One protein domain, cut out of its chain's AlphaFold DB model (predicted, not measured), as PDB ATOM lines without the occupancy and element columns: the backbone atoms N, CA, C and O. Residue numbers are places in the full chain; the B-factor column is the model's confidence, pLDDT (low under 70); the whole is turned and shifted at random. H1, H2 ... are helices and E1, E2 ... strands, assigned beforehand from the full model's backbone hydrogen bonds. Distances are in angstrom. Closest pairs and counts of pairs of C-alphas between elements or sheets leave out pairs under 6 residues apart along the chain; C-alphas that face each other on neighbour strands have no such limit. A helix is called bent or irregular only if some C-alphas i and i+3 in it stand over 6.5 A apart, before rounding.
ATOM      1  N   ILE A   7      -6.875  86.643  72.357       88.00
ATOM      2  CA  ILE A   7      -5.929  86.464  73.462       88.00
ATOM      3  C   ILE A   7      -4.791  85.543  73.023       88.00
ATOM      4  O   ILE A   7      -5.022  84.409  72.607       88.00
ATOM      5  N   PHE A   8      -3.556  86.003  73.197       88.06
ATOM      6  CA  PHE A   8      -2.341  85.277  72.859       88.06
ATOM      7  C   PHE A   8      -1.377  85.238  74.044       88.06
ATOM      8  O   PHE A   8      -1.047  86.265  74.633       88.06
ATOM      9  N   HIS A   9      -0.834  84.060  74.350       88.62
ATOM     10  CA  HIS A   9       0.382  83.980  75.161       88.62
ATOM     11  C   HIS A   9       1.579  84.474  74.349       88.62
ATOM     12  O   HIS A   9       1.669  84.182  73.155       88.62
ATOM     13  N   TRP A  10       2.550  85.122  75.003       89.19
ATOM     14  CA  TRP A  10       3.742  85.643  74.321       89.19
ATOM     15  C   TRP A  10       4.459  84.605  73.439       89.19
ATOM     16  O   TRP A  10       4.873  84.900  72.321       89.19
ATOM     17  N   ASN A  11       4.545  83.351  73.895       88.81
ATOM     18  CA  ASN A  11       5.179  82.265  73.137       88.81
ATOM     19  C   ASN A  11       4.475  81.956  71.804       88.81
ATOM     20  O   ASN A  11       5.127  81.486  70.869       88.81
ATOM     21  N   SER A  12       3.181  82.256  71.704       89.62
ATOM     22  CA  SER A  12       2.348  82.037  70.519       89.62
ATOM     23  C   SER A  12       2.271  83.258  69.597       89.62
ATOM     24  O   SER A  12       1.637  83.177  68.552       89.62
ATOM     25  N   LEU A  13       2.899  84.381  69.963       88.94
ATOM     26  CA  LEU A  13       2.937  85.578  69.127       88.94
ATOM     27  C   LEU A  13       3.821  85.385  67.885       88.94
ATOM     28  O   LEU A  13       4.823  84.659  67.921       88.94
ATOM     29  N   ASN A  14       3.488  86.104  66.812       86.00
ATOM     30  CA  ASN A  14       4.330  86.215  65.622       86.00
ATOM     31  C   ASN A  14       5.652  86.938  65.945       86.00
ATOM     32  O   ASN A  14       5.702  87.788  66.836       86.00
ATOM     33  N   ASP A  15       6.713  86.648  65.187       85.88
ATOM     34  CA  ASP A  15       8.039  87.268  65.336       85.88
ATOM     35  C   ASP A  15       8.041  88.802  65.487       85.88
ATOM     36  O   ASP A  15       8.646  89.280  66.449       85.88
ATOM     37  N   PRO A  16       7.351  89.603  64.644       84.56
ATOM     38  CA  PRO A  16       7.337  91.060  64.810       84.56
ATOM     39  C   PRO A  16       6.774  91.500  66.166       84.56
ATOM     40  O   PRO A  16       7.273  92.449  66.766       84.56
ATOM     41  N   LEU A  17       5.775  90.781  66.682       87.38
ATOM     42  CA  LEU A  17       5.159  91.076  67.972       87.38
ATOM     43  C   LEU A  17       6.074  90.679  69.132       87.38
ATOM     44  O   LEU A  17       6.184  91.424  70.099       87.38
ATOM     45  N   LYS A  18       6.794  89.558  69.018       88.25
ATOM     46  CA  LYS A  18       7.781  89.131  70.026       88.25
ATOM     47  C   LYS A  18       8.951  90.104  70.178       88.25
ATOM     48  O   LYS A  18       9.541  90.156  71.253       88.25
ATOM     49  N   LEU A  19       9.285  90.858  69.128       87.00
ATOM     50  CA  LEU A  19      10.350  91.866  69.161       87.00
ATOM     51  C   LEU A  19       9.951  93.140  69.917       87.00
ATOM     52  O   LEU A  19      10.825  93.803  70.471       87.00
ATOM     53  N   VAL A  20       8.662  93.491  69.930       88.00
ATOM     54  CA  VAL A  20       8.176  94.742  70.540       88.00
ATOM     55  C   VAL A  20       7.425  94.531  71.854       88.00
ATOM     56  O   VAL A  20       7.339  95.458  72.657       88.00
ATOM     57  N   LEU A  21       6.891  93.329  72.089       89.06
ATOM     58  CA  LEU A  21       6.135  92.990  73.290       89.06
ATOM     59  C   LEU A  21       7.009  92.230  74.303       89.06
ATOM     60  O   LEU A  21       7.671  91.257  73.932       89.06
ATOM     61  N   PRO A  22       6.986  92.618  75.591       87.69
ATOM     62  CA  PRO A  22       7.717  91.920  76.645       87.69
ATOM     63  C   PRO A  22       7.363  90.423  76.766       87.69
ATOM     64  O   PRO A  22       6.185  90.055  76.730       87.69
ATOM     65  N   PRO A  23       8.349  89.534  76.970       88.81
ATOM     66  CA  PRO A  23       8.080  88.127  77.236       88.81
ATOM     67  C   PRO A  23       7.397  87.900  78.586       88.81
ATOM     68  O   PRO A  23       7.523  88.707  79.501       88.81
ATOM     69  N   GLY A  24       6.719  86.757  78.720       85.62
ATOM     70  CA  GLY A  24       6.159  86.292  79.997       85.62
ATOM     71  C   GLY A  24       4.741  86.766  80.313       85.62
ATOM     72  O   GLY A  24       4.232  86.415  81.367       85.62
ATOM     73  N   TYR A  25       4.102  87.500  79.402       88.38
ATOM     74  CA  TYR A  25       2.729  87.973  79.568       88.38
ATOM     75  C   TYR A  25       1.762  87.332  78.576       88.38
ATOM     76  O   TYR A  25       2.147  86.739  77.557       88.38
ATOM     77  N   THR A  26       0.486  87.513  78.887       89.25
ATOM     78  CA  THR A  26      -0.631  87.233  77.998       89.25
ATOM     79  C   THR A  26      -1.157  88.556  77.449       89.25
ATOM     80  O   THR A  26      -1.257  89.553  78.163       89.25
ATOM     81  N   TYR A  27      -1.446  88.585  76.154       89.19
ATOM     82  CA  TYR A  27      -1.812  89.785  75.413       89.19
ATOM     83  C   TYR A  27      -3.195  89.624  74.807       89.19
ATOM     84  O   TYR A  27      -3.483  88.601  74.196       89.19
ATOM     85  N   LEU A  28      -4.025  90.653  74.931       90.44
ATOM     86  CA  LEU A  28      -5.247  90.804  74.154       90.44
ATOM     87  C   LEU A  28      -4.926  91.710  72.966       90.44
ATOM     88  O   LEU A  28      -4.648  92.897  73.148       90.44
ATOM     89  N   ILE A  29      -4.922  91.164  71.759       89.56
ATOM     90  CA  ILE A  29      -4.676  91.917  70.528       89.56
ATOM     91  C   ILE A  29      -6.031  92.255  69.913       89.56
ATOM     92  O   ILE A  29      -6.775  91.366  69.508       89.56
ATOM     93  N   GLU A  30      -6.367  93.543  69.868       90.75
ATOM     94  CA  GLU A  30      -7.594  94.023  69.228       90.75
ATOM     95  C   GLU A  30      -7.414  94.230  67.724       90.75
ATOM     96  O   GLU A  30      -8.329  93.944  66.954       90.75
ATOM     97  N   SER A  31      -6.254  94.743  67.305       89.94
ATOM     98  CA  SER A  31      -5.914  94.911  65.893       89.94
ATOM     99  C   SER A  31      -4.409  94.816  65.669       89.94
ATOM    100  O   SER A  31      -3.610  95.257  66.499       89.94
ATOM    101  N   PHE A  32      -4.040  94.230  64.534       89.69
ATOM    102  CA  PHE A  32      -2.680  94.194  64.020       89.69
ATOM    103  C   PHE A  32      -2.742  94.457  62.519       89.69
ATOM    104  O   PHE A  32      -3.190  93.605  61.751       89.69
ATOM    105  N   ASP A  33      -2.310  95.646  62.122       90.31
ATOM    106  CA  ASP A  33      -2.392  96.123  60.751       90.31
ATOM    107  C   ASP A  33      -0.978  96.251  60.187       90.31
ATOM    108  O   ASP A  33      -0.206  97.130  60.575       90.31
ATOM    109  N   GLU A  34      -0.619  95.350  59.274       90.12
ATOM    110  CA  GLU A  34       0.657  95.423  58.568       90.12
ATOM    111  C   GLU A  34       0.647  96.612  57.604       90.12
ATOM    112  O   GLU A  34      -0.205  96.727  56.719       90.12
ATOM    113  N   LEU A  35       1.616  97.508  57.774       90.12
ATOM    114  CA  LEU A  35       1.764  98.692  56.943       90.12
ATOM    115  C   LEU A  35       2.779  98.425  55.823       90.12
ATOM    116  O   LEU A  35       3.658  97.567  55.954       90.12
ATOM    117  N   PRO A  36       2.710  99.183  54.714       90.19
ATOM    118  CA  PRO A  36       3.710  99.097  53.662       90.19
ATOM    119  C   PRO A  36       5.120  99.294  54.224       90.19
ATOM    120  O   PRO A  36       5.342 100.126  55.104       90.19
ATOM    121  N   PHE A  37       6.090  98.561  53.683       89.56
ATOM    122  CA  PHE A  37       7.490  98.726  54.063       89.56
ATOM    123  C   PHE A  37       7.957 100.164  53.832       89.56
ATOM    124  O   PHE A  37       7.679 100.763  52.790       89.56
ATOM    125  N   TYR A  38       8.712 100.697  54.788       90.31
ATOM    126  CA  TYR A  38       9.423 101.953  54.598       90.31
ATOM    127  C   TYR A  38      10.824 101.673  54.072       90.31
ATOM    128  O   TYR A  38      11.583 100.919  54.679       90.31
ATOM    129  N   GLN A  39      11.183 102.299  52.955       93.44
ATOM    130  CA  GLN A  39      12.536 102.239  52.421       93.44
ATOM    131  C   GLN A  39      13.312 103.474  52.875       93.44
ATOM    132  O   GLN A  39      12.957 104.609  52.552       93.44
ATOM    133  N   THR A  40      14.376 103.246  53.637       91.75
ATOM    134  CA  THR A  40      15.296 104.312  54.057       91.75
ATOM    135  C   THR A  40      16.098 104.846  52.866       91.75
ATOM    136  O   THR A  40      16.234 104.177  51.838       91.75
ATOM    137  N   SER A  41      16.711 106.026  53.012       93.19
ATOM    138  CA  SER A  41      17.626 106.586  52.002       93.19
ATOM    139  C   SER A  41      18.832 105.689  51.702       93.19
ATOM    140  O   SER A  41      19.428 105.792  50.634       93.19
ATOM    141  N   GLU A  42      19.184 104.798  52.629       95.06
ATOM    142  CA  GLU A  42      20.273 103.828  52.500       95.06
ATOM    143  C   GLU A  42      19.807 102.478  51.913       95.06
ATOM    144  O   GLU A  42      20.585 101.532  51.853       95.06
ATOM    145  N   ASN A  43      18.561 102.384  51.425       91.75
ATOM    146  CA  ASN A  43      17.932 101.173  50.876       91.75
ATOM    147  C   ASN A  43      17.695 100.031  51.880       91.75
ATOM    148  O   ASN A  43      17.467  98.893  51.472       91.75
ATOM    149  N   PHE A  44      17.677 100.312  53.182       91.62
ATOM    150  CA  PHE A  44      17.130  99.364  54.156       91.62
ATOM    151  C   PHE A  44      15.602  99.375  54.115       91.62
ATOM    152  O   PHE A  44      14.998 100.449  54.173       91.62
ATOM    153  N   SER A  45      15.002  98.185  54.067       90.44
ATOM    154  CA  SER A  45      13.558  97.984  54.215       90.44
ATOM    155  C   SER A  45      13.205  97.812  55.688       90.44
ATOM    156  O   SER A  45      13.691  96.891  56.343       90.44
ATOM    157  N   ILE A  46      12.343  98.684  56.197       88.88
ATOM    158  CA  ILE A  46      11.828  98.649  57.563       88.88
ATOM    159  C   ILE A  46      10.382  98.157  57.509       88.88
ATOM    160  O   ILE A  46       9.529  98.786  56.877       88.88
ATOM    161  N   SER A  47      10.114  97.026  58.162       87.88
ATOM    162  CA  SER A  47       8.751  96.536  58.384       87.88
ATOM    163  C   SER A  47       8.006  97.494  59.309       87.88
ATOM    164  O   SER A  47       8.538  97.890  60.344       87.88
ATOM    165  N   GLN A  48       6.776  97.848  58.948       89.94
ATOM    166  CA  GLN A  48       5.930  98.744  59.728       89.94
ATOM    167  C   GLN A  48       4.608  98.054  60.041       89.94
ATOM    168  O   GLN A  48       4.098  97.287  59.228       89.94
ATOM    169  N   PHE A  49       4.042  98.339  61.206       90.88
ATOM    170  CA  PHE A  49       2.716  97.871  61.585       90.88
ATOM    171  C   PHE A  49       2.094  98.822  62.606       90.88
ATOM    172  O   PHE A  49       2.811  99.511  63.335       90.88
ATOM    173  N   GLU A  50       0.769  98.838  62.668       91.75
ATOM    174  CA  GLU A  50       0.007  99.437  63.761       91.75
ATOM    175  C   GLU A  50      -0.555  98.316  64.641       91.75
ATOM    176  O   GLU A  50      -1.076  97.315  64.146       91.75
ATOM    177  N   LEU A  51      -0.395  98.448  65.956       91.69
ATOM    178  CA  LEU A  51      -0.807  97.435  66.922       91.69
ATOM    179  C   LEU A  51      -1.645  98.083  68.017       91.69
ATOM    180  O   LEU A  51      -1.161  98.958  68.741       91.69
ATOM    181  N   LYS A  52      -2.872  97.590  68.188       91.00
ATOM    182  CA  LYS A  52      -3.723  97.913  69.330       91.00
ATOM    183  C   LYS A  52      -3.836  96.682  70.216       91.00
ATOM    184  O   LYS A  52      -4.436  95.675  69.840       91.00
ATOM    185  N   THR A  53      -3.219  96.744  71.391       88.62
ATOM    186  CA  THR A  53      -3.172  95.612  72.316       88.62
ATOM    187  C   THR A  53      -3.235  96.061  73.768       88.62
ATOM    188  O   THR A  53      -2.789  97.156  74.117       88.62
ATOM    189  N   PHE A  54      -3.767  95.185  74.614       84.88
ATOM    190  CA  PHE A  54      -3.710  95.285  76.060       84.88
ATOM    191  C   PHE A  54      -2.868  94.143  76.618       84.88
ATOM    192  O   PHE A  54      -2.942  93.007  76.146       84.88
ATOM    193  N   VAL A  55      -2.085  94.445  77.648       82.94
ATOM    194  CA  VAL A  55      -1.325  93.445  78.393       82.94
ATOM    195  C   VAL A  55      -2.132  93.002  79.608       82.94
ATOM    196  O   VAL A  55      -2.561  93.832  80.412       82.94
ATOM    197  N   ASP A  56      -2.327  91.696  79.750       76.69
ATOM    198  CA  ASP A  56      -2.816  91.127  80.996       76.69
ATOM    199  C   ASP A  56      -1.620  90.904  81.928       76.69
ATOM    200  O   ASP A  56      -0.831  89.970  81.779       76.69
ATOM    201  N   VAL A  57      -1.456  91.823  82.881       65.75
ATOM    202  CA  VAL A  57      -0.425  91.747  83.932       65.75
ATOM    203  C   VAL A  57      -0.824  90.813  85.079       65.75
ATOM    204  O   VAL A  57      -0.087  90.691  86.055       65.75
TER     205      VAL A  57
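Overview. This is residues 7 to 57 of the 65 residues of an uncharacterized protein of Rhizophagus irregularis (strain DAOM 197198w) (UniProt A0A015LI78). A long, bent hairpin of two strands, E2 and E3, makes the longest axis, with the short strand E1 beside the first residues of E2 and the small helix H1 on the inside of the hairpin's curve. The printed part has 51 residues, with one named helix and three named strands in the order E1, H1, E2, E3, and its class is mostly strand. The sheet runs E1, E2, E3, antiparallel throughout and twisted. The whole is loose, a rod spanning 39 by 18 by 15 A, with a radius of gyration of the C-alphas of 12.9 A.

Arrangement. E1, residues 7 to 9, is an edge strand and the antiparallel neighbour of E2, residues 26 to 39; N 8 and O 27 are 2.8 A apart, within hydrogen-bond range. H1, residues 15 to 20, is on the sheet but only grazes it, with residues 16 to 17. In H1, 1 of 2 O i to N i+4 pairs and 3 of 3 O i to N i+3 pairs are within range. E2, the inner strand, bends by 78 degrees at residue 30. It forms a hairpin with the other edge strand, E3, residues 45 to 56, antiparallel at 166 degrees, with N 28 and O 54 2.9 A apart and N 46 and O 38 2.8 A apart. E3 bends by 63 degrees at residue 52. H1 and E3 are near each other, with 5 pairs of C-alphas within 10 A.

Along the chain. E1 begins with C-alpha 7 at (-5.929, 86.464, 73.462) and is 7.0 A long. H1 is 9.1 A long. E2, 32.4 A long, ends with C-alpha 39 at (12.536, 102.239, 52.421). E3, 32.1 A long, ends with C-alpha 56 at (-2.816, 91.127, 80.996).

Size, cuts and confidence. The two C-alphas farthest apart, those of Ser 41 and Val 57, are 39.6 A apart. The printed part has no cut, and its three links are tight. The mean pLDDT of the printed part is 88.5, and residue 57 is under 70.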